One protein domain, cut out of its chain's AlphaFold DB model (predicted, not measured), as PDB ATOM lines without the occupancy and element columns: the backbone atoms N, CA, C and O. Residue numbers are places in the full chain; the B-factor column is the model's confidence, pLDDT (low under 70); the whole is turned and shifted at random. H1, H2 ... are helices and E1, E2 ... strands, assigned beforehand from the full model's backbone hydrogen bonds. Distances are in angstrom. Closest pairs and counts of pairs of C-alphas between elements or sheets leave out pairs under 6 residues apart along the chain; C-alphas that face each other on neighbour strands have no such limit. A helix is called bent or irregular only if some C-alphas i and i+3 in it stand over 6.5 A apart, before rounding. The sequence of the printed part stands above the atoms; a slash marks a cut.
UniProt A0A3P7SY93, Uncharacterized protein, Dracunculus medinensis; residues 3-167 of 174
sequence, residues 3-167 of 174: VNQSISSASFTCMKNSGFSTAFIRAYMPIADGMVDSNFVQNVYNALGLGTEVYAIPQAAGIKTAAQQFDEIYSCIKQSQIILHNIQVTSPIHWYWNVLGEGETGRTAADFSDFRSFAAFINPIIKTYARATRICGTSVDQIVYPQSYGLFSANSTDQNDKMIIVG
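This is residues 3 to 167 of the 174 residues of an uncharacterized protein of Dracunculus medinensis (UniProt A0A3P7SY93). A small parallel sheet, E1 E2 E4, makes the middle, with H2 and H3 over one of its faces; a second lobe holds the hairpin of E6 and E7, with short E5 beside E6 and the long unnamed stretch of residues 98 to 125 looping outward. H1 sits at one end and grazes both of these sheets, and the last strand, E8, pairs with E3 as a small two-strand sheet beside E2. The printed part has 165 residues with three named helices and eight named strands, in the order H1 E1 H2 E2 H3 E3 E4 E5 E6 E7 E8; the class is mixed, helices and strands, with 73 residues, under half, in named elements. The sheet E1 E2 E4 is all parallel, E5 E6 E7 is mixed and E3 E8 is parallel. The whole is compact, with a radius of gyration of the C-alphas of 15.8 A and spans of 46 by 41 by 30 A.

Begin with H1, residues 9 to 17, and look on to H2, residues 40 to 46: they touch, closest at the C-alphas of Ser 9 and Asn 46, 4.2 A apart, and run the same way at a steep tilt of 65 degrees. Between them comes E1, residues 22 to 29, and after H2 comes E2, residues 51 to 56. E1, H2 and E2 form a strand-helix-strand unit, two parallel neighbour strands with a helix between, and its crossover is right-handed. Look for N 25 and O 53 at 2.8 A, within hydrogen-bond range. H2 lies over E1 at a height over the sheet of 8.5 A and runs along the strands, at 11 degrees to E1 on the local plane. H3, residues 66 to 79, is on the same face, giving two layers, helices on one face of a sheet; its C-alphas and those of E1 come closest at Ala 27 and Ile 73, 6.6 A. H2 and H3 are close but not clearly touching, with the C-alphas of Val 41 and Ile 77 7.6 A apart. Next, E3, residues 82 to 84, runs on into E4, residues 87 to 89, at 55 degrees. E4 is parallel to E2, with N 56 and O 88 at 2.8 A. In the other sheet, E5, residues 95 to 97, is parallel to E6, residues 126 to 135, with N 96 and O 126 at 2.8 A. E6 bends by 78 degrees at residue 132 and forms a hairpin with E7, residues 138 to 144, where N 133 and O 140 are 2.8 A apart. This sheet is only just strongly twisted, with C-alphas up to 4.5 A off its best plane. E8, residues 164 to 166, is parallel to E3, with N 83 and O 164 at 2.7 A. In H1, H2 and H3 every O i to N i+4 pair is within hydrogen-bond range.

Find C-alpha 9 at (168.897, 174.253, 132.277); from there H1 runs 12.3 A to Asn 17. E1 spans 20.2 A, H2 9.9 A, E2 17.0 A and H3 20.3 A. C-alpha 66 at (191.633, 189.669, 147.582) begins H3. The bent E6 measures 19.7 A from first to last C-alpha, and E7 18.7 A; E3, E4, E5 and E8 have three residues each. E8 ends at C-alpha 166, (174.337, 189.310, 136.090).

The two C-alphas farthest apart are those of Leu 100 and Asn 160, 47.4 A. The printed part has no cut. The links E5 to E6, with 28 residues, and E7 to E8, with 19, are long. The mean pLDDT of the printed part is 85.1; look for values under 70 in residues 89 to 94 and 148 to 167, where E8 has a mean of 56.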
ATOM      1  N   VAL A   3     173.308 178.274 144.524       95.42
ATOM      2  CA  VAL A   3     173.835 177.066 143.883       95.42
ATOM      3  C   VAL A   3     175.361 177.056 143.946       95.42
ATOM      4  O   VAL A   3     176.013 178.094 143.815       95.42
ATOM      5  N   ASN A   4     175.931 175.877 144.177       94.16
ATOM      6  CA  ASN A   4     177.367 175.657 144.375       94.16
ATOM      7  C   ASN A   4     177.877 174.391 143.651       94.16
ATOM      8  O   ASN A   4     178.937 173.862 143.983       94.16
ATOM      9  N   GLN A   5     177.102 173.891 142.692       95.17
ATOM     10  CA  GLN A   5     177.389 172.706 141.885       95.17
ATOM     11  C   GLN A   5     176.819 172.892 140.477       95.17
ATOM     12  O   GLN A   5     176.082 173.847 140.245       95.17
ATOM     13  N   SER A   6     177.125 171.987 139.547       97.12
ATOM     14  CA  SER A   6     176.536 172.009 138.203       97.12
ATOM     15  C   SER A   6     175.026 171.763 138.249       97.12
ATOM     16  O   SER A   6     174.565 170.780 138.831       97.12
ATOM     17  N   ILE A   7     174.258 172.653 137.625       97.34
ATOM     18  CA  ILE A   7     172.802 172.587 137.535       97.34
ATOM     19  C   ILE A   7     172.409 172.677 136.061       97.34
ATOM     20  O   ILE A   7     172.840 173.576 135.342       97.34
ATOM     21  N   SER A   8     171.568 171.749 135.601       97.21
ATOM     22  CA  SER A   8     171.084 171.743 134.215       97.21
ATOM     23  C   SER A   8     170.071 172.867 133.951       97.21
ATOM     24  O   SER A   8     169.363 173.307 134.860       97.21
ATOM     25  N   SER A   9     169.930 173.287 132.691       95.45
ATOM     26  CA  SER A   9     168.897 174.253 132.277       95.45
ATOM     27  C   SER A   9     167.475 173.768 132.585       95.45
ATOM     28  O   SER A   9     166.626 174.546 133.027       95.45
ATOM     29  N   ALA A  10     167.216 172.463 132.440       97.30
ATOM     30  CA  ALA A  10     165.943 171.846 132.805       97.30
ATOM     31  C   ALA A  10     165.672 171.939 134.316       97.30
ATOM     32  O   ALA A  10     164.553 172.249 134.727       97.30
ATOM     33  N   SER A  11     166.696 171.738 135.151       97.88
ATOM     34  CA  SER A  11     166.581 171.893 136.605       97.88
ATOM     35  C   SER A  11     166.319 173.347 136.998       97.88
ATOM     36  O   SER A  11     165.437 173.587 137.818       97.88
ATOM     37  N   PHE A  12     166.999 174.326 136.386       97.40
ATOM     38  CA  PHE A  12     166.689 175.746 136.603       97.40
ATOM     39  C   PHE A  12     165.270 176.110 136.167       97.40
ATOM     40  O   PHE A  12     164.555 176.776 136.912       97.40
ATOM     41  N   THR A  13     164.829 175.609 135.013       96.55
ATOM     42  CA  THR A  13     163.454 175.801 134.526       96.55
ATOM     43  C   THR A  13     162.433 175.203 135.497       96.55
ATOM     44  O   THR A  13     161.438 175.841 135.830       96.55
ATOM     45  N   CYS A  14     162.693 174.005 136.020       97.98
ATOM     46  CA  CYS A  14     161.854 173.386 137.043       97.98
ATOM     47  C   CYS A  14     161.812 174.217 138.334       97.98
ATOM     48  O   CYS A  14     160.737 174.413 138.902       97.98
ATOM     49  N   MET A  15     162.953 174.747 138.790       96.64
ATOM     50  CA  MET A  15     163.010 175.595 139.984       96.64
ATOM     51  C   MET A  15     162.228 176.894 139.775       96.64
ATOM     52  O   MET A  15     161.452 177.285 140.647       96.64
ATOM     53  N   LYS A  16     162.332 177.499 138.587       95.51
ATOM     54  CA  LYS A  16     161.501 178.640 138.189       95.51
ATOM     55  C   LYS A  16     160.008 178.323 138.292       95.51
ATOM     56  O   LYS A  16     159.262 179.061 138.927       95.51
ATOM     57  N   ASN A  17     159.583 177.190 137.735       96.40
ATOM     58  CA  ASN A  17     158.186 176.745 137.783       96.40
ATOM     59  C   ASN A  17     157.721 176.378 139.202       96.40
ATOM     60  O   ASN A  17     156.526 176.398 139.480       96.40
ATOM     61  N   SER A  18     158.660 176.082 140.103       94.69
ATOM     62  CA  SER A  18     158.410 175.829 141.527       94.69
ATOM     63  C   SER A  18     158.359 177.118 142.365       94.69
ATOM     64  O   SER A  18     158.250 177.047 143.585       94.69
ATOM     65  N   GLY A  19     158.443 178.295 141.730       94.03
ATOM     66  CA  GLY A  19     158.292 179.605 142.371       94.03
ATOM     67  C   GLY A  19     159.599 180.312 142.733       94.03
ATOM     68  O   GLY A  19     159.557 181.425 143.256       94.03
ATOM     69  N   PHE A  20     160.766 179.729 142.438       93.94
ATOM     70  CA  PHE A  20     162.023 180.464 142.572       93.94
ATOM     71  C   PHE A  20     162.121 181.537 141.488       93.94
ATOM     72  O   PHE A  20     161.982 181.255 140.304       93.94
ATOM     73  N   SER A  21     162.405 182.773 141.885       91.02
ATOM     74  CA  SER A  21     162.582 183.897 140.958       91.02
ATOM     75  C   SER A  21     164.047 184.205 140.658       91.02
ATOM     76  O   SER A  21     164.343 184.832 139.641       91.02
ATOM     77  N   THR A  22     164.974 183.776 141.522       90.36
ATOM     78  CA  THR A  22     166.392 184.152 141.434       90.36
ATOM     79  C   THR A  22     167.337 183.010 141.813       90.36
ATOM     80  O   THR A  22     167.118 182.305 142.807       90.36
ATOM     81  N   ALA A  23     168.421 182.869 141.045       92.61
ATOM     82  CA  ALA A  23     169.567 182.005 141.303       92.61
ATOM     83  C   ALA A  23     170.799 182.837 141.697       92.61
ATOM     84  O   ALA A  23     171.282 183.655 140.923       92.61
ATOM     85  N   PHE A  24     171.337 182.591 142.886       92.71
ATOM     86  CA  PHE A  24     172.645 183.066 143.318       92.71
ATOM     87  C   PHE A  24     173.668 181.997 142.953       92.71
ATOM     88  O   PHE A  24     173.607 180.877 143.461       92.71
ATOM     89  N   ILE A  25     174.589 182.313 142.055       93.81
ATOM     90  CA  ILE A  25     175.530 181.362 141.470       93.81
ATOM     91  C   ILE A  25     176.921 181.636 142.020       93.81
ATOM     92  O   ILE A  25     177.412 182.766 141.975       93.81
ATOM     93  N   ARG A  26     177.565 180.588 142.539       94.52
ATOM     94  CA  ARG A  26     178.941 180.694 143.019       94.52
ATOM     95  C   ARG A  26     179.884 180.937 141.846       94.52
ATOM     96  O   ARG A  26     179.937 180.116 140.937       94.52
ATOM     97  N   ALA A  27     180.654 182.015 141.908       93.69
ATOM     98  CA  ALA A  27     181.754 182.295 140.990       93.69
ATOM     99  C   ALA A  27     183.116 181.879 141.530       93.69
ATOM    100  O   ALA A  27     184.011 181.607 140.741       93.69
ATOM    101  N   TYR A  28     183.292 181.833 142.850       94.01
ATOM    102  CA  TYR A  28     184.592 181.569 143.463       94.01
ATOM    103  C   TYR A  28     184.444 180.682 144.692       94.01
ATOM    104  O   TYR A  28     183.483 180.823 145.457       94.01
ATOM    105  N   MET A  29     185.386 179.763 144.862       93.47
ATOM    106  CA  MET A  29     185.386 178.766 145.927       93.47
ATOM    107  C   MET A  29     186.701 178.788 146.712       93.47
ATOM    108  O   MET A  29     187.759 179.016 146.120       93.47
ATOM    109  N   PRO A  30     186.675 178.482 148.022       92.07
ATOM    110  CA  PRO A  30     187.844 178.580 148.883       92.07
ATOM    111  C   PRO A  30     188.660 177.276 148.880       92.07
ATOM    112  O   PRO A  30     189.000 176.739 149.931       92.07
ATOM    113  N   ILE A  31     188.915 176.710 147.696       90.61
ATOM    114  CA  ILE A  31     189.723 175.493 147.531       90.61
ATOM    115  C   ILE A  31     191.165 175.896 147.218       90.61
ATOM    116  O   ILE A  31     191.378 176.781 146.395       90.61
ATOM    117  N   ALA A  32     192.147 175.237 147.849       91.43
ATOM    118  CA  ALA A  32     193.566 175.599 147.763       91.43
ATOM    119  C   ALA A  32     193.770 177.095 148.085       91.43
ATOM    120  O   ALA A  32     193.327 177.537 149.143       91.43
ATOM    121  N   ASP A  33     194.359 177.875 147.176       92.22
ATOM    122  CA  ASP A  33     194.528 179.333 147.297       92.22
ATOM    123  C   ASP A  33     193.306 180.147 146.834       92.22
ATOM    124  O   ASP A  33     193.370 181.365 146.661       92.22
ATOM    125  N   GLY A  34     192.177 179.474 146.630       93.92
ATOM    126  CA  GLY A  34     190.986 180.020 146.008       93.92
ATOM    127  C   GLY A  34     191.045 179.877 144.492       93.92
ATOM    128  O   GLY A  34     192.113 179.977 143.877       93.92
ATOM    129  N   MET A  35     189.888 179.642 143.884       95.68
ATOM    130  CA  MET A  35     189.764 179.560 142.433       95.68
ATOM    131  C   MET A  35     188.342 179.855 141.967       95.68
ATOM    132  O   MET A  35     187.375 179.689 142.719       95.68
ATOM    133  N   VAL A  36     188.223 180.233 140.695       96.11
ATOM    134  CA  VAL A  36     186.934 180.332 140.007       96.11
ATOM    135  C   VAL A  36     186.243 178.968 140.010       96.11
ATOM    136  O   VAL A  36     186.864 177.941 139.731       96.11
ATOM    137  N   ASP A  37     184.948 178.953 140.324       96.62
ATOM    138  CA  ASP A  37     184.137 177.742 140.251       96.62
ATOM    139  C   ASP A  37     183.970 177.326 138.787       96.62
ATOM    140  O   ASP A  37     183.403 178.066 137.984       96.62
ATOM    141  N   SER A  38     184.434 176.128 138.431       96.66
ATOM    142  CA  SER A  38     184.349 175.614 137.058       96.66
ATOM    143  C   SER A  38     182.911 175.471 136.546       96.66
ATOM    144  O   SER A  38     182.694 175.437 135.337       96.66
ATOM    145  N   ASN A  39     181.917 175.433 137.441       96.85
ATOM    146  CA  ASN A  39     180.500 175.376 137.084       96.85
ATOM    147  C   ASN A  39     179.862 176.762 136.922       96.85
ATOM    148  O   ASN A  39     178.725 176.846 136.458       96.85
ATOM    149  N   PHE A  40     180.550 177.838 137.316       94.88
ATOM    150  CA  PHE A  40     179.992 179.188 137.399       94.88
ATOM    151  C   PHE A  40     179.347 179.634 136.086       94.88
ATOM    152  O   PHE A  40     178.146 179.896 136.033       94.88
ATOM    153  N   VAL A  41     180.147 179.674 135.021       94.68
ATOM    154  CA  VAL A  41     179.737 180.193 133.715       94.68
ATOM    155  C   VAL A  41     178.573 179.380 133.166       94.68
ATOM    156  O   VAL A  41     177.534 179.937 132.819       94.68
ATOM    157  N   GLN A  42     178.702 178.052 133.154       95.42
ATOM    158  CA  GLN A  42     177.652 177.182 132.634       95.42
ATOM    159  C   GLN A  42     176.348 177.324 133.425       95.42
ATOM    160  O   GLN A  42     175.271 177.320 132.833       95.42
ATOM    161  N   ASN A  43     176.423 177.495 134.746       96.16
ATOM    162  CA  ASN A  43     175.240 177.744 135.558       96.16
ATOM    163  C   ASN A  43     174.590 179.093 135.236       96.16
ATOM    164  O   ASN A  43     173.365 179.145 135.197       96.16
ATOM    165  N   VAL A  44     175.363 180.157 134.981       92.95
ATOM    166  CA  VAL A  44     174.816 181.459 134.548       92.95
ATOM    167  C   VAL A  44     174.014 181.294 133.259       92.95
ATOM    168  O   VAL A  44     172.865 181.727 133.189       92.95
ATOM    169  N   TYR A  45     174.573 180.594 132.269       93.64
ATOM    170  CA  TYR A  45     173.869 180.289 131.021       93.64
ATOM    171  C   TYR A  45     172.640 179.394 131.236       93.64
ATOM    172  O   TYR A  45     171.602 179.590 130.609       93.64
ATOM    173  N   ASN A  46     172.720 178.416 132.136       94.75
ATOM    174  CA  ASN A  46     171.606 177.508 132.404       94.75
ATOM    175  C   ASN A  46     170.480 178.167 133.219       94.75
ATOM    176  O   ASN A  46     169.342 177.705 133.146       94.75
ATOM    177  N   ALA A  47     170.781 179.222 133.980       93.43
ATOM    178  CA  ALA A  47     169.827 179.973 134.794       93.43
ATOM    179  C   ALA A  47     169.074 181.067 134.015       93.43
ATOM    180  O   ALA A  47     168.296 181.811 134.617       93.43
ATOM    181  N   LEU A  48     169.270 181.168 132.693       88.82
ATOM    182  CA  LEU A  48     168.543 182.107 131.836       88.82
ATOM    183  C   LEU A  48     167.028 182.053 132.102       88.82
ATOM    184  O   LEU A  48     166.409 180.989 132.170       88.82
ATOM    185  N   GLY A  49     166.424 183.231 132.259       87.99
ATOM    186  CA  GLY A  49     165.015 183.378 132.624       87.99
ATOM    187  C   GLY A  49     164.731 183.419 134.131       87.99
ATOM    188  O   GLY A  49     163.570 183.628 134.496       87.99
ATOM    189  N   LEU A  50     165.740 183.256 134.987       90.02
ATOM    190  CA  LEU A  50     165.717 183.657 136.395       90.02
ATOM    191  C   LEU A  50     166.468 184.987 136.571       90.02
ATOM    192  O   LEU A  50     167.382 185.323 135.810       90.02
ATOM    193  N   GLY A  51     166.133 185.725 137.632       88.13
ATOM    194  CA  GLY A  51     167.085 186.670 138.214       88.13
ATOM    195  C   GLY A  51     168.389 185.929 138.506       88.13
ATOM    196  O   GLY A  51     168.345 184.822 139.040       88.13
ATOM    197  N   THR A  52     169.536 186.480 138.135       88.45
ATOM    198  CA  THR A  52     170.824 185.831 138.375       88.45
ATOM    199  C   THR A  52     171.747 186.783 139.108       88.45
ATOM    200  O   THR A  52     172.019 187.898 138.668       88.45
ATOM    201  N   GLU A  53     172.235 186.300 140.239       87.39
ATOM    202  CA  GLU A  53     173.147 186.992 141.130       87.39
ATOM    203  C   GLU A  53     174.421 186.167 141.264       87.39
ATOM    204  O   GLU A  53     174.378 184.937 141.214       87.39
ATOM    205  N   VAL A  54     175.564 186.824 141.437       88.23
ATOM    206  CA  VAL A  54     176.847 186.135 141.612       88.23
ATOM    207  C   VAL A  54     177.317 186.290 143.040       88.23
ATOM    208  O   VAL A  54     177.244 187.381 143.608       88.23
ATOM    209  N   TYR A  55     177.867 185.219 143.602       88.86
ATOM    210  CA  TYR A  55     178.589 185.301 144.862       88.86
ATOM    211  C   TYR A  55     179.949 184.619 144.813       88.86
ATOM    212  O   TYR A  55     180.162 183.655 144.084       88.86
ATOM    213  N   ALA A  56     180.876 185.116 145.618       88.59
ATOM    214  CA  ALA A  56     182.199 184.554 145.812       88.59
ATOM    215  C   ALA A  56     182.378 184.172 147.274       88.59
ATOM    216  O   ALA A  56     182.110 184.976 148.169       88.59
ATOM    217  N   ILE A  57     182.885 182.963 147.500       88.90
ATOM    218  CA  ILE A  57     183.415 182.567 148.799       88.90
ATOM    219  C   ILE A  57     184.932 182.789 148.741       88.90
ATOM    220  O   ILE A  57     185.619 182.016 148.068       88.90
ATOM    221  N   PRO A  58     185.463 183.844 149.381       85.90
ATOM    222  CA  PRO A  58     186.883 184.161 149.299       85.90
ATOM    223  C   PRO A  58     187.726 183.136 150.062       85.90
ATOM    224  O   PRO A  58     187.279 182.567 151.060       85.90
ATOM    225  N   GLN A  59     188.973 182.956 149.629       89.87
ATOM    226  CA  GLN A  59     189.969 182.180 150.360       89.87
ATOM    227  C   GLN A  59     190.907 183.114 151.127       89.87
ATOM    228  O   GLN A  59     191.969 183.486 150.634       89.87
ATOM    229  N   ALA A  60     190.516 183.523 152.332       85.88
ATOM    230  CA  ALA A  60     191.311 184.464 153.125       85.88
ATOM    231  C   ALA A  60     192.623 183.862 153.667       85.88
ATOM    232  O   ALA A  60     193.541 184.607 153.992       85.88
ATOM    233  N   ALA A  61     192.712 182.531 153.772       87.88
ATOM    234  CA  ALA A  61     193.897 181.830 154.274       87.88
ATOM    235  C   ALA A  61     194.918 181.466 153.176       87.88
ATOM    236  O   ALA A  61     195.962 180.897 153.484       87.88
ATOM    237  N   GLY A  62     194.601 181.741 151.907       87.88
ATOM    238  CA  GLY A  62     195.464 181.436 150.765       87.88
ATOM    239  C   GLY A  62     196.536 182.498 150.536       87.88
ATOM    240  O   GLY A  62     196.510 183.572 151.136       87.88
ATOM    241  N   ILE A  63     197.464 182.222 149.620       93.01
ATOM    242  CA  ILE A  63     198.540 183.169 149.274       93.01
ATOM    243  C   ILE A  63     198.067 184.320 148.373       93.01
ATOM    244  O   ILE A  63     198.743 185.344 148.264       93.01
ATOM    245  N   LYS A  64     196.920 184.153 147.700       90.99
ATOM    246  CA  LYS A  64     196.357 185.155 146.789       90.99
ATOM    247  C   LYS A  64     195.689 186.281 147.569       90.99
ATOM    248  O   LYS A  64     194.800 186.048 148.387       90.99
ATOM    249  N   THR A  65     196.037 187.515 147.229       88.89
ATOM    250  CA  THR A  65     195.349 188.717 147.715       88.89
ATOM    251  C   THR A  65     193.890 188.752 147.255       88.89
ATOM    252  O   THR A  65     193.545 188.193 146.216       88.89
ATOM    253  N   ALA A  66     193.030 189.473 147.981       82.92
ATOM    254  CA  ALA A  66     191.633 189.669 147.582       82.92
ATOM    255  C   ALA A  66     191.497 190.239 146.154       82.92
ATOM    256  O   ALA A  66     190.604 189.830 145.417       82.92
ATOM    257  N   ALA A  67     192.416 191.126 145.752       83.84
ATOM    258  CA  ALA A  67     192.466 191.675 144.399       83.84
ATOM    259  C   ALA A  67     192.744 190.587 143.351       83.84
ATOM    260  O   ALA A  67     191.984 190.464 142.402       83.84
ATOM    261  N   GLN A  68     193.748 189.729 143.567       91.22
ATOM    262  CA  GLN A  68     194.035 188.610 142.658       91.22
ATOM    263  C   GLN A  68     192.846 187.649 142.533       91.22
ATOM    264  O   GLN A  68     192.507 187.230 141.431       91.22
ATOM    265  N   GLN A  69     192.184 187.326 143.649       89.24
ATOM    266  CA  GLN A  69     190.997 186.463 143.631       89.24
ATOM    267  C   GLN A  69     189.851 187.105 142.828       89.24
ATOM    268  O   GLN A  69     189.182 186.431 142.049       89.24
ATOM    269  N   PHE A  70     189.644 188.417 142.972       88.00
ATOM    270  CA  PHE A  70     188.661 189.159 142.182       88.00
ATOM    271  C   PHE A  70     189.037 189.233 140.694       88.00
ATOM    272  O   PHE A  70     188.177 189.019 139.839       88.00
ATOM    273  N   ASP A  71     190.307 189.476 140.373       89.27
ATOM    274  CA  ASP A  71     190.805 189.565 138.998       89.27
ATOM    275  C   ASP A  71     190.622 188.248 138.236       89.27
ATOM    276  O   ASP A  71     190.304 188.258 137.044       89.27
ATOM    277  N   GLU A  72     190.754 187.104 138.914       94.09
ATOM    278  CA  GLU A  72     190.461 185.788 138.341       94.09
ATOM    279  C   GLU A  72     188.981 185.652 137.956       94.09
ATOM    280  O   GLU A  72     188.661 185.223 136.842       94.09
ATOM    281  N   ILE A  73     188.071 186.074 138.842       90.56
ATOM    282  CA  ILE A  73     186.626 186.080 138.573       90.56
ATOM    283  C   ILE A  73     186.313 187.012 137.402       90.56
ATOM    284  O   ILE A  73     185.625 186.624 136.457       90.56
ATOM    285  N   TYR A  74     186.845 188.233 137.439       88.02
ATOM    286  CA  TYR A  74     186.623 189.236 136.405       88.02
ATOM    287  C   TYR A  74     187.139 188.770 135.037       88.02
ATOM    288  O   TYR A  74     186.441 188.903 134.029       88.02
ATOM    289  N   SER A  75     188.321 188.153 135.001       91.46
ATOM    290  CA  SER A  75     188.906 187.587 133.782       91.46
ATOM    291  C   SER A  75     188.040 186.467 133.206       91.46
ATOM    292  O   SER A  75     187.780 186.456 132.001       91.46
ATOM    293  N   CYS A  76     187.536 185.564 134.054       92.59
ATOM    294  CA  CYS A  76     186.604 184.513 133.644       92.59
ATOM    295  C   CYS A  76     185.328 185.098 133.020       92.59
ATOM    296  O   CYS A  76     184.901 184.678 131.944       92.59
ATOM    297  N   ILE A  77     184.748 186.116 133.653       88.64
ATOM    298  CA  ILE A  77     183.515 186.779 133.213       88.64
ATOM    299  C   ILE A  77     183.693 187.460 131.858       88.64
ATOM    300  O   ILE A  77     182.874 187.260 130.958       88.64
ATOM    301  N   LYS A  78     184.795 188.199 131.681       84.46
ATOM    302  CA  LYS A  78     185.131 188.859 130.413       84.46
ATOM    303  C   LYS A  78     185.270 187.866 129.265       84.46
ATOM    304  O   LYS A  78     184.737 188.116 128.187       84.46
ATOM    305  N   GLN A  79     185.943 186.741 129.498       89.45
ATOM    306  CA  GLN A  79     186.107 185.688 128.488       89.45
ATOM    307  C   GLN A  79     184.788 184.969 128.168       89.45
ATOM    308  O   GLN A  79     184.624 184.438 127.076       89.45
ATOM    309  N   SER A  80     183.839 184.987 129.104       87.26
ATOM    310  CA  SER A  80     182.577 184.253 129.006       87.26
ATOM    311  C   SER A  80     181.419 185.069 128.440       87.26
ATOM    312  O   SER A  80     180.292 184.590 128.485       87.26
ATOM    313  N   GLN A  81     181.658 186.289 127.942       83.65
ATOM    314  CA  GLN A  81     180.608 187.200 127.459       83.65
ATOM    315  C   GLN A  81     179.514 187.475 128.513       83.65
ATOM    316  O   GLN A  81     178.348 187.673 128.191       83.65
ATOM    317  N   ILE A  82     179.882 187.494 129.796       82.57
ATOM    318  CA  ILE A  82     178.983 187.890 130.883       82.57
ATOM    319  C   ILE A  82     179.292 189.348 131.242       82.57
ATOM    320  O   ILE A  82     180.449 189.728 131.420       82.57
ATOM    321  N   ILE A  83     178.261 190.177 131.367       78.76
ATOM    322  CA  ILE A  83     178.341 191.491 132.000       78.76
ATOM    323  C   ILE A  83     178.046 191.285 133.476       78.76
ATOM    324  O   ILE A  83     176.897 191.132 133.888       78.76
ATOM    325  N   LEU A  84     179.099 191.289 134.283       72.70
ATOM    326  CA  LEU A  84     178.943 191.352 135.725       72.70
ATOM    327  C   LEU A  84     178.710 192.798 136.139       72.70
ATOM    328  O   LEU A  84     179.561 193.656 135.921       72.70
ATOM    329  N   HIS A  85     177.575 193.040 136.770       73.54
ATOM    330  CA  HIS A  85     177.289 194.298 137.437       73.54
ATOM    331  C   HIS A  85     177.862 194.277 138.850       73.54
ATOM    332  O   HIS A  85     178.551 195.214 139.241       73.54
ATOM    333  N   ASN A  86     177.612 193.200 139.606       70.97
ATOM    334  CA  ASN A  86     178.036 193.083 141.000       70.97
ATOM    335  C   ASN A  86     178.301 191.646 141.420       70.97
ATOM    336  O   ASN A  86     177.712 190.707 140.886       70.97
ATOM    337  N   ILE A  87     179.134 191.496 142.446       76.12
ATOM    338  CA  ILE A  87     179.411 190.220 143.091       76.12
ATOM    339  C   ILE A  87     179.268 190.339 144.604       76.12
ATOM    340  O   ILE A  87     179.819 191.243 145.229       76.12
ATOM    341  N   GLN A  88     178.537 189.400 145.195       73.08
ATOM    342  CA  GLN A  88     178.402 189.297 146.640       73.08
ATOM    343  C   GLN A  88     179.587 188.529 147.211       73.08
ATOM    344  O   GLN A  88     179.769 187.347 146.922       73.08
ATOM    345  N   VAL A  89     180.395 189.179 148.040       66.33
ATOM    346  CA  VAL A  89     181.476 188.496 148.752       66.33
ATOM    347  C   VAL A  89     180.918 187.971 150.066       66.33
ATOM    348  O   VAL A  89     180.469 188.731 150.922       66.33
ATOM    349  N   THR A  90     180.956 186.656 150.254       64.69
ATOM    350  CA  THR A  90     180.483 186.027 151.488       64.69
ATOM    351  C   THR A  90     181.543 186.073 152.587       64.69
ATOM    352  O   THR A  90     181.551 185.165 153.405       64.69
ATOM    353  N   SER A  91     182.456 187.060 152.628       55.68
ATOM    354  CA  SER A  91     183.326 187.396 153.782       55.68
ATOM    355  C   SER A  91     184.152 188.668 153.538       55.68
ATOM    356  O   SER A  91     184.894 188.686 152.558       55.68
ATOM    357  N   PRO A  92     184.116 189.695 154.415       46.59
ATOM    358  CA  PRO A  92     183.181 189.924 155.531       46.59
ATOM    359  C   PRO A  92     181.745 190.239 155.032       46.59
ATOM    360  O   PRO A  92     181.573 190.873 153.998       46.59
ATOM    361  N   ILE A  93     180.720 189.709 155.722       59.88
ATOM    362  CA  ILE A  93     179.497 189.127 155.117       59.88
ATOM    363  C   ILE A  93     178.200 189.919 155.375       59.88
ATOM    364  O   ILE A  93     177.852 190.098 156.533       59.88
ATOM    365  N   HIS A  94     177.396 190.234 154.344       61.22
ATOM    366  CA  HIS A  94     175.948 190.539 154.491       61.22
ATOM    367  C   HIS A  94     175.018 189.311 154.321       61.22
ATOM    368  O   HIS A  94     173.795 189.415 154.445       61.22
ATOM    369  N   TRP A  95     175.596 188.150 154.019       78.37
ATOM    370  CA  TRP A  95     174.973 186.830 153.890       78.37
ATOM    371  C   TRP A  95     174.983 186.017 155.202       78.37
ATOM    372  O   TRP A  95     175.877 185.223 155.493       78.37
ATOM    373  N   TYR A  96     173.943 186.186 155.999       82.42
ATOM    374  CA  TYR A  96     173.698 185.412 157.211       82.42
ATOM    375  C   TYR A  96     173.220 183.981 156.894       82.42
ATOM    376  O   TYR A  96     172.658 183.708 155.835       82.42
ATOM    377  N   TRP A  97     173.398 183.035 157.811       85.85
ATOM    378  CA  TRP A  97     172.748 181.729 157.716       85.85
ATOM    379  C   TRP A  97     172.323 181.258 159.101       85.85
ATOM    380  O   TRP A  97     173.053 181.437 160.073       85.85
ATOM    381  N   ASN A  98     171.143 180.646 159.179       91.32
ATOM    382  CA  ASN A  98     170.681 179.968 160.382       91.32
ATOM    383  C   ASN A  98     169.759 178.821 160.000       91.32
ATOM    384  O   ASN A  98     168.685 179.043 159.443       91.32
ATOM    385  N   VAL A  99     170.200 177.600 160.277       94.23
ATOM    386  CA  VAL A  99     169.468 176.368 159.982       94.23
ATOM    387  C   VAL A  99     169.658 175.371 161.120       94.23
ATOM    388  O   VAL A  99     170.694 175.379 161.783       94.23
ATOM    389  N   LEU A 100     168.677 174.494 161.324       94.84
ATOM    390  CA  LEU A 100     168.711 173.432 162.339       94.84
ATOM    391  C   LEU A 100     169.402 172.150 161.843       94.84
ATOM    392  O   LEU A 100     169.635 171.227 162.617       94.84
ATOM    393  N   GLY A 101     169.717 172.081 160.549       94.59
ATOM    394  CA  GLY A 101     170.351 170.941 159.899       94.59
ATOM    395  C   GLY A 101     170.328 171.083 158.379       94.59
ATOM    396  O   GLY A 101     169.922 172.118 157.845       94.59
ATOM    397  N   GLU A 102     170.761 170.036 157.683       92.99
ATOM    398  CA  GLU A 102     170.627 169.936 156.228       92.99
ATOM    399  C   GLU A 102     169.241 169.404 155.829       92.99
ATOM    400  O   GLU A 102     168.586 168.678 156.579       92.99
ATOM    401  N   GLY A 103     168.798 169.762 154.625       92.66
ATOM    402  CA  GLY A 103     167.501 169.383 154.077       92.66
ATOM    403  C   GLY A 103     166.327 170.208 154.616       92.66
ATOM    404  O   GLY A 103     166.472 171.101 155.450       92.66
ATOM    405  N   GLU A 104     165.127 169.895 154.123       92.62
ATOM    406  CA  GLU A 104     163.890 170.612 154.481       92.62
ATOM    407  C   GLU A 104     163.549 170.520 155.969       92.62
ATOM    408  O   GLU A 104     162.973 171.448 156.528       92.62
ATOM    409  N   THR A 105     163.925 169.431 156.640       94.77
ATOM    410  CA  THR A 105     163.698 169.259 158.081       94.77
ATOM    411  C   THR A 105     164.557 170.196 158.928       94.77
ATOM    412  O   THR A 105     164.212 170.463 160.073       94.77
ATOM    413  N   GLY A 106     165.664 170.702 158.374       94.66
ATOM    414  CA  GLY A 106     166.543 171.676 159.018       94.66
ATOM    415  C   GLY A 106     166.153 173.135 158.767       94.66
ATOM    416  O   GLY A 106     166.884 174.032 159.191       94.66
ATOM    417  N   ARG A 107     165.045 173.396 158.061       96.37
ATOM    418  CA  ARG A 107     164.644 174.755 157.683       96.37
ATOM    419  C   ARG A 107     164.277 175.618 158.892       96.37
ATOM    420  O   ARG A 107     163.683 175.145 159.858       96.37
ATOM    421  N   THR A 108     164.557 176.909 158.790       96.95
ATOM    422  CA  THR A 108     164.089 177.950 159.714       96.95
ATOM    423  C   THR A 108     163.129 178.904 159.002       96.95
ATOM    424  O   THR A 108     162.790 178.713 157.827       96.95
ATOM    425  N   ALA A 109     162.642 179.920 159.720       96.14
ATOM    426  CA  ALA A 109     161.811 180.962 159.136       96.14
ATOM    427  C   ALA A 109     162.573 181.702 158.022       96.14
ATOM    428  O   ALA A 109     163.738 182.084 158.185       96.14
ATOM    429  N   ALA A 110     161.902 181.907 156.887       94.23
ATOM    430  CA  ALA A 110     162.425 182.641 155.736       94.23
ATOM    431  C   ALA A 110     162.316 184.160 155.963       94.23
ATOM    432  O   ALA A 110     161.714 184.883 155.176       94.23
ATOM    433  N   ASP A 111     162.878 184.629 157.070       93.49
ATOM    434  CA  ASP A 111     162.947 186.027 157.483       93.49
ATOM    435  C   ASP A 111     164.225 186.273 158.303       93.49
ATOM    436  O   ASP A 111     165.024 185.362 158.515       93.49
ATOM    437  N   PHE A 112     164.433 187.507 158.758       91.04
ATOM    438  CA  PHE A 112     165.612 187.904 159.535       91.04
ATOM    439  C   PHE A 112     165.334 188.011 161.045       91.04
ATOM    440  O   PHE A 112     166.118 188.626 161.763       91.04
ATOM    441  N   SER A 113     164.225 187.450 161.544       93.44
ATOM    442  CA  SER A 113     163.790 187.610 162.946       93.44
ATOM    443  C   SER A 113     164.743 186.980 163.968       93.44
ATOM    444  O   SER A 113     164.792 187.398 165.124       93.44
ATOM    445  N   ASP A 114     165.522 185.994 163.534       92.70
ATOM    446  CA  ASP A 114     166.520 185.273 164.321       92.70
ATOM    447  C   ASP A 114     167.935 185.858 164.203       92.70
ATOM    448  O   ASP A 114     168.856 185.389 164.879       92.70
ATOM    449  N   PHE A 115     168.121 186.893 163.381       90.60
ATOM    450  CA  PHE A 115     169.410 187.549 163.238       90.60
ATOM    451  C   PHE A 115     169.829 188.242 164.540       90.60
ATOM    452  O   PHE A 115     169.049 188.917 165.213       90.60
ATOM    453  N   ARG A 116     171.114 188.111 164.881       86.91
ATOM    454  CA  ARG A 116     171.742 188.792 166.014       86.91
ATOM    455  C   ARG A 116     172.977 189.522 165.508       86.91
ATOM    456  O   ARG A 116     173.907 188.887 165.016       86.91
ATOM    457  N   SER A 117     172.975 190.845 165.641       84.63
ATOM    458  CA  SER A 117     174.093 191.693 165.231       84.63
ATOM    459  C   SER A 117     175.374 191.343 165.986       84.63
ATOM    460  O   SER A 117     175.332 191.127 167.201       84.63
ATOM    461  N   PHE A 118     176.514 191.365 165.296       77.94
ATOM    462  CA  PHE A 118     177.828 191.186 165.911       77.94
ATOM    463  C   PHE A 118     178.894 192.032 165.213       77.94
ATOM    464  O   PHE A 118     178.947 192.105 163.987       77.94
ATOM    465  N   ALA A 119     179.779 192.649 166.001       81.56
ATOM    466  CA  ALA A 119     180.783 193.591 165.503       81.56
ATOM    467  C   ALA A 119     180.151 194.635 164.552       81.56
ATOM    468  O   ALA A 119     179.133 195.234 164.889       81.56
ATOM    469  N   ALA A 120     180.735 194.843 163.370       76.55
ATOM    470  CA  ALA A 120     180.201 195.743 162.348       76.55
ATOM    471  C   ALA A 120     179.043 195.134 161.529       76.55
ATOM    472  O   ALA A 120     178.425 195.836 160.731       76.55
ATOM    473  N   PHE A 121     178.731 193.844 161.702       70.27
ATOM    474  CA  PHE A 121     177.640 193.204 160.978       70.27
ATOM    475  C   PHE A 121     176.318 193.379 161.733       70.27
ATOM    476  O   PHE A 121     175.980 192.612 162.638       70.27
ATOM    477  N   ILE A 122     175.586 194.431 161.364       79.68
ATOM    478  CA  ILE A 122     174.340 194.844 162.029       79.68
ATOM    479  C   ILE A 122     173.083 194.659 161.170       79.68
ATOM    480  O   ILE A 122     172.000 194.555 161.733       79.68
ATOM    481  N   ASN A 123     173.216 194.577 159.840       78.70
ATOM    482  CA  ASN A 123     172.092 194.459 158.905       78.70
ATOM    483  C   ASN A 123     172.367 193.361 157.860       78.70
ATOM    484  O   ASN A 123     173.136 193.593 156.923       78.70
ATOM    485  N   PRO A 124     171.772 192.162 157.991       82.42
ATOM    486  CA  PRO A 124     171.857 191.126 156.972       82.42
ATOM    487  C   PRO A 124     170.988 191.503 155.774       82.42
ATOM    488  O   PRO A 124     169.885 192.024 155.933       82.42
ATOM    489  N   ILE A 125     171.473 191.208 154.572       81.22
ATOM    490  CA  ILE A 125     170.706 191.417 153.336       81.22
ATOM    491  C   ILE A 125     170.282 190.080 152.734       81.22
ATOM    492  O   ILE A 125     169.209 189.970 152.152       81.22
ATOM    493  N   ILE A 126     171.095 189.041 152.903       86.66
ATOM    494  CA  ILE A 126     170.768 187.688 152.458       86.66
ATOM    495  C   ILE A 126     170.786 186.785 153.683       86.66
ATOM    496  O   ILE A 126     171.677 186.898 154.525       86.66
ATOM    497  N   LYS A 127     169.817 185.877 153.782       90.64
ATOM    498  CA  LYS A 127     169.840 184.779 154.747       90.64
ATOM    499  C   LYS A 127     169.650 183.449 154.041       90.64
ATOM    500  O   LYS A 127     168.661 183.283 153.337       90.64
ATOM    501  N   THR A 128     170.508 182.472 154.319       93.20
ATOM    502  CA  THR A 128     170.195 181.059 154.060       93.20
ATOM    503  C   THR A 128     169.341 180.498 155.197       93.20
ATOM    504  O   THR A 128     169.790 180.474 156.345       93.20
ATOM    505  N   TYR A 129     168.123 180.048 154.879       95.54
ATOM    506  CA  TYR A 129     167.153 179.512 155.850       95.54
ATOM    507  C   TYR A 129     166.879 178.010 155.683       95.54
ATOM    508  O   TYR A 129     166.281 177.398 156.562       95.54
ATOM    509  N   ALA A 130     167.322 177.391 154.587       96.26
ATOM    510  CA  ALA A 130     167.389 175.937 154.458       96.26
ATOM    511  C   ALA A 130     168.612 175.563 153.614       96.26
ATOM    512  O   ALA A 130     168.861 176.182 152.578       96.26
ATOM    513  N   ARG A 131     169.392 174.578 154.066       94.53
ATOM    514  CA  ARG A 131     170.653 174.179 153.423       94.53
ATOM    515  C   ARG A 131     170.534 172.827 152.747       94.53
ATOM    516  O   ARG A 131     169.819 171.965 153.247       94.53
ATOM    517  N   ALA A 132     171.260 172.638 151.648       94.23
ATOM    518  CA  ALA A 132     171.360 171.364 150.929       94.23
ATOM    519  C   ALA A 132     169.988 170.710 150.643       94.23
ATOM    520  O   ALA A 132     169.787 169.504 150.801       94.23
ATOM    521  N   THR A 133     169.009 171.527 150.257       94.64
ATOM    522  CA  THR A 133     167.637 171.080 149.995       94.64
ATOM    523  C   THR A 133     167.513 170.491 148.595       94.64
ATOM    524  O   THR A 133     168.044 171.045 147.631       94.64
ATOM    525  N   ARG A 134     166.825 169.347 148.468       94.93
ATOM    526  CA  ARG A 134     166.666 168.650 147.186       94.93
ATOM    527  C   ARG A 134     165.471 169.214 146.415       94.93
ATOM    528  O   ARG A 134     164.334 168.830 146.669       94.93
ATOM    529  N   ILE A 135     165.744 170.066 145.431       94.57
ATOM    530  CA  ILE A 135     164.744 170.722 144.581       94.57
ATOM    531  C   ILE A 135     165.056 170.410 143.119       94.57
ATOM    532  O   ILE A 135     166.195 170.551 142.667       94.57
ATOM    533  N   CYS A 136     164.050 169.945 142.369       96.27
ATOM    534  CA  CYS A 136     164.189 169.609 140.945       96.27
ATOM    535  C   CYS A 136     165.355 168.646 140.641       96.27
ATOM    536  O   CYS A 136     166.063 168.790 139.644       96.27
ATOM    537  N   GLY A 137     165.578 167.677 141.538       94.08
ATOM    538  CA  GLY A 137     166.652 166.685 141.438       94.08
ATOM    539  C   GLY A 137     168.040 167.179 141.865       94.08
ATOM    540  O   GLY A 137     168.975 166.380 141.874       94.08
ATOM    541  N   THR A 138     168.172 168.444 142.267       94.32
ATOM    542  CA  THR A 138     169.449 169.093 142.595       94.32
ATOM    543  C   THR A 138     169.497 169.532 144.054       94.32
ATOM    544  O   THR A 138     168.454 169.740 144.665       94.32
ATOM    545  N   SER A 139     170.699 169.659 144.617       94.92
ATOM    546  CA  SER A 139     170.903 170.232 145.953       94.92
ATOM    547  C   SER A 139     171.138 171.737 145.838       94.92
ATOM    548  O   SER A 139     172.044 172.158 145.113       94.92
ATOM    549  N   VAL A 140     170.319 172.531 146.524       95.61
ATOM    550  CA  VAL A 140     170.420 173.995 146.564       95.61
ATOM    551  C   VAL A 140     170.217 174.513 147.981       95.61
ATOM    552  O   VAL A 140     169.509 173.907 148.791       95.61
ATOM    553  N   ASP A 141     170.787 175.679 148.257       95.14
ATOM    554  CA  ASP A 141     170.481 176.435 149.465       95.14
ATOM    555  C   ASP A 141     169.303 177.375 149.185       95.14
ATOM    556  O   ASP A 141     169.270 178.109 148.189       95.14
ATOM    557  N   GLN A 142     168.307 177.370 150.062       95.04
ATOM    558  CA  GLN A 142     167.204 178.318 149.992       95.04
ATOM    559  C   GLN A 142     167.546 179.563 150.794       95.04
ATOM    560  O   GLN A 142     167.952 179.500 151.958       95.04
ATOM    561  N   ILE A 143     167.377 180.704 150.133       93.08
ATOM    562  CA  ILE A 143     167.753 182.010 150.653       93.08
ATOM    563  C   ILE A 143     166.566 182.964 150.615       93.08
ATOM    564  O   ILE A 143     165.716 182.858 149.727       93.08
ATOM    565  N   VAL A 144     166.546 183.903 151.553       91.72
ATOM    566  CA  VAL A 144     165.664 185.070 151.563       91.72
ATOM    567  C   VAL A 144     166.504 186.342 151.502       91.72
ATOM    568  O   VAL A 144     167.622 186.386 152.017       91.72
ATOM    569  N   TYR A 145     165.964 187.359 150.846       87.79
ATOM    570  CA  TYR A 145     166.537 188.690 150.687       87.79
ATOM    571  C   TYR A 145     165.383 189.703 150.551       87.79
ATOM    572  O   TYR A 145     164.271 189.304 150.182       87.79
ATOM    573  N   PRO A 146     165.579 190.990 150.888       81.58
ATOM    574  CA  PRO A 146     164.519 191.991 150.805       81.58
ATOM    575  C   PRO A 146     164.092 192.239 149.351       81.58
ATOM    576  O   PRO A 146     164.892 192.129 148.430       81.58
ATOM    577  N   GLN A 147     162.836 192.639 149.125       71.66
ATOM    578  CA  GLN A 147     162.349 192.952 147.770       71.66
ATOM    579  C   GLN A 147     163.086 194.128 147.109       71.66
ATOM    580  O   GLN A 147     163.117 194.217 145.888       71.66
ATOM    581  N   SER A 148     163.682 195.022 147.904       65.60
ATOM    582  CA  SER A 148     164.498 196.141 147.424       65.60
ATOM    583  C   SER A 148     165.884 195.724 146.918       65.60
ATOM    584  O   SER A 148     166.639 196.580 146.458       65.60
ATOM    585  N   TYR A 149     166.220 194.433 146.984       67.94
ATOM    586  CA  TYR A 149     167.458 193.899 146.435       67.94
ATOM    587  C   TYR A 149     167.454 194.048 144.908       67.94
ATOM    588  O   TYR A 149     166.529 193.588 144.242       67.94
ATOM    589  N   GLY A 150     168.444 194.756 144.355       64.81
ATOM    590  CA  GLY A 150     168.434 195.256 142.974       64.81
ATOM    591  C   GLY A 150     168.700 194.199 141.902       64.81
ATOM    592  O   GLY A 150     169.690 194.316 141.194       64.81
ATOM    593  N   LEU A 151     167.852 193.178 141.798       64.38
ATOM    594  CA  LEU A 151     168.042 191.983 140.971       64.38
ATOM    595  C   LEU A 151     168.221 192.270 139.472       64.38
ATOM    596  O   LEU A 151     167.452 193.033 138.886       64.38
ATOM    597  N   PHE A 152     169.138 191.544 138.827       65.88
ATOM    598  CA  PHE A 152     169.260 191.527 137.365       65.88
ATOM    599  C   PHE A 152     168.837 190.178 136.784       65.88
ATOM    600  O   PHE A 152     169.184 189.117 137.299       65.88
ATOM    601  N   SER A 153     168.066 190.197 135.699       64.00
ATOM    602  CA  SER A 153     167.716 188.986 134.954       64.00
ATOM    603  C   SER A 153     168.843 188.599 134.007       64.00
ATOM    604  O   SER A 153     169.225 189.418 133.166       64.00
ATOM    605  N   ALA A 154     169.287 187.343 134.069       61.06
ATOM    606  CA  ALA A 154     170.133 186.793 133.020       61.06
ATOM    607  C   ALA A 154     169.294 186.663 131.744       61.06
ATOM    608  O   ALA A 154     168.481 185.746 131.611       61.06
ATOM    609  N   ASN A 155     169.487 187.614 130.835       60.72
ATOM    610  CA  ASN A 155     168.896 187.677 129.506       60.72
ATOM    611  C   ASN A 155     169.996 188.054 128.504       60.72
ATOM    612  O   ASN A 155     170.919 188.794 128.846       60.72
ATOM    613  N   SER A 156     169.895 187.558 127.269       56.89
ATOM    614  CA  SER A 156     170.793 187.931 126.173       56.89
ATOM    615  C   SER A 156     170.409 189.311 125.628       56.89
ATOM    616  O   SER A 156     169.659 189.406 124.657       56.89
ATOM    617  N   THR A 157     170.860 190.388 126.259       45.95
ATOM    618  CA  THR A 157     170.618 191.749 125.758       45.95
ATOM    619  C   THR A 157     171.825 192.636 126.025       45.95
ATOM    620  O   THR A 157     171.953 193.204 127.104       45.95
ATOM    621  N   ASP A 158     172.670 192.774 125.007       49.47
ATOM    622  CA  ASP A 158     173.528 193.934 124.772       49.47
ATOM    623  C   ASP A 158     173.634 194.119 123.247       49.47
ATOM    624  O   ASP A 158     173.494 193.140 122.509       49.47
ATOM    625  N   GLN A 159     173.816 195.348 122.753       51.35
ATOM    626  CA  GLN A 159     173.629 195.721 121.333       51.35
ATOM    627  C   GLN A 159     174.616 195.076 120.332       51.35
ATOM    628  O   GLN A 159     174.568 195.387 119.147       51.35
ATOM    629  N   ASN A 160     175.458 194.142 120.778       43.78
ATOM    630  CA  ASN A 160     176.301 193.289 119.945       43.78
ATOM    631  C   ASN A 160     176.220 191.840 120.456       43.78
ATOM    632  O   ASN A 160     177.107 191.384 121.169       43.78
ATOM    633  N   ASP A 161     175.113 191.165 120.139       43.61
ATOM    634  CA  ASP A 161     174.866 189.719 120.221       43.61
ATOM    635  C   ASP A 161     175.607 188.917 121.323       43.61
ATOM    636  O   ASP A 161     176.783 188.573 121.197       43.61
ATOM    637  N   LYS A 162     174.817 188.438 122.304       52.52
ATOM    638  CA  LYS A 162     175.068 187.323 123.261       52.52
ATOM    639  C   LYS A 162     175.562 187.654 124.674       52.52
ATOM    640  O   LYS A 162     175.760 186.718 125.446       52.52
ATOM    641  N   MET A 163     175.701 188.917 125.066       43.34
ATOM    642  CA  MET A 163     176.123 189.220 126.441       43.34
ATOM    643  C   MET A 163     174.999 189.010 127.477       43.34
ATOM    644  O   MET A 163     173.880 189.488 127.289       43.34
ATOM    645  N   ILE A 164     175.295 188.270 128.559       53.93
ATOM    646  CA  ILE A 164     174.372 188.017 129.687       53.93
ATOM    647  C   ILE A 164     174.679 188.973 130.833       53.93
ATOM    648  O   ILE A 164     175.801 188.983 131.327       53.93
ATOM    649  N   ILE A 165     173.680 189.711 131.318       56.35
ATOM    650  CA  ILE A 165     173.823 190.594 132.487       56.35
ATOM    651  C   ILE A 165     173.554 189.829 133.789       56.35
ATOM    652  O   ILE A 165     172.546 189.133 133.901       56.35
ATOM    653  N   VAL A 166     174.440 189.974 134.782       58.03
ATOM    654  CA  VAL A 166     174.337 189.310 136.090       58.03
ATOM    655  C   VAL A 166     174.743 190.246 137.236       58.03
ATOM    656  O   VAL A 166     175.774 190.914 137.151       58.03
ATOM    657  N   GLY A 167     173.997 190.220 138.345       58.57
ATOM    658  CA  GLY A 167     174.402 190.794 139.637       58.57
ATOM    659  C   GLY A 167     173.779 192.146 140.007       58.57
ATOM    660  O   GLY A 167     173.630 193.011 139.163       58.57
TER     661      GLY A 167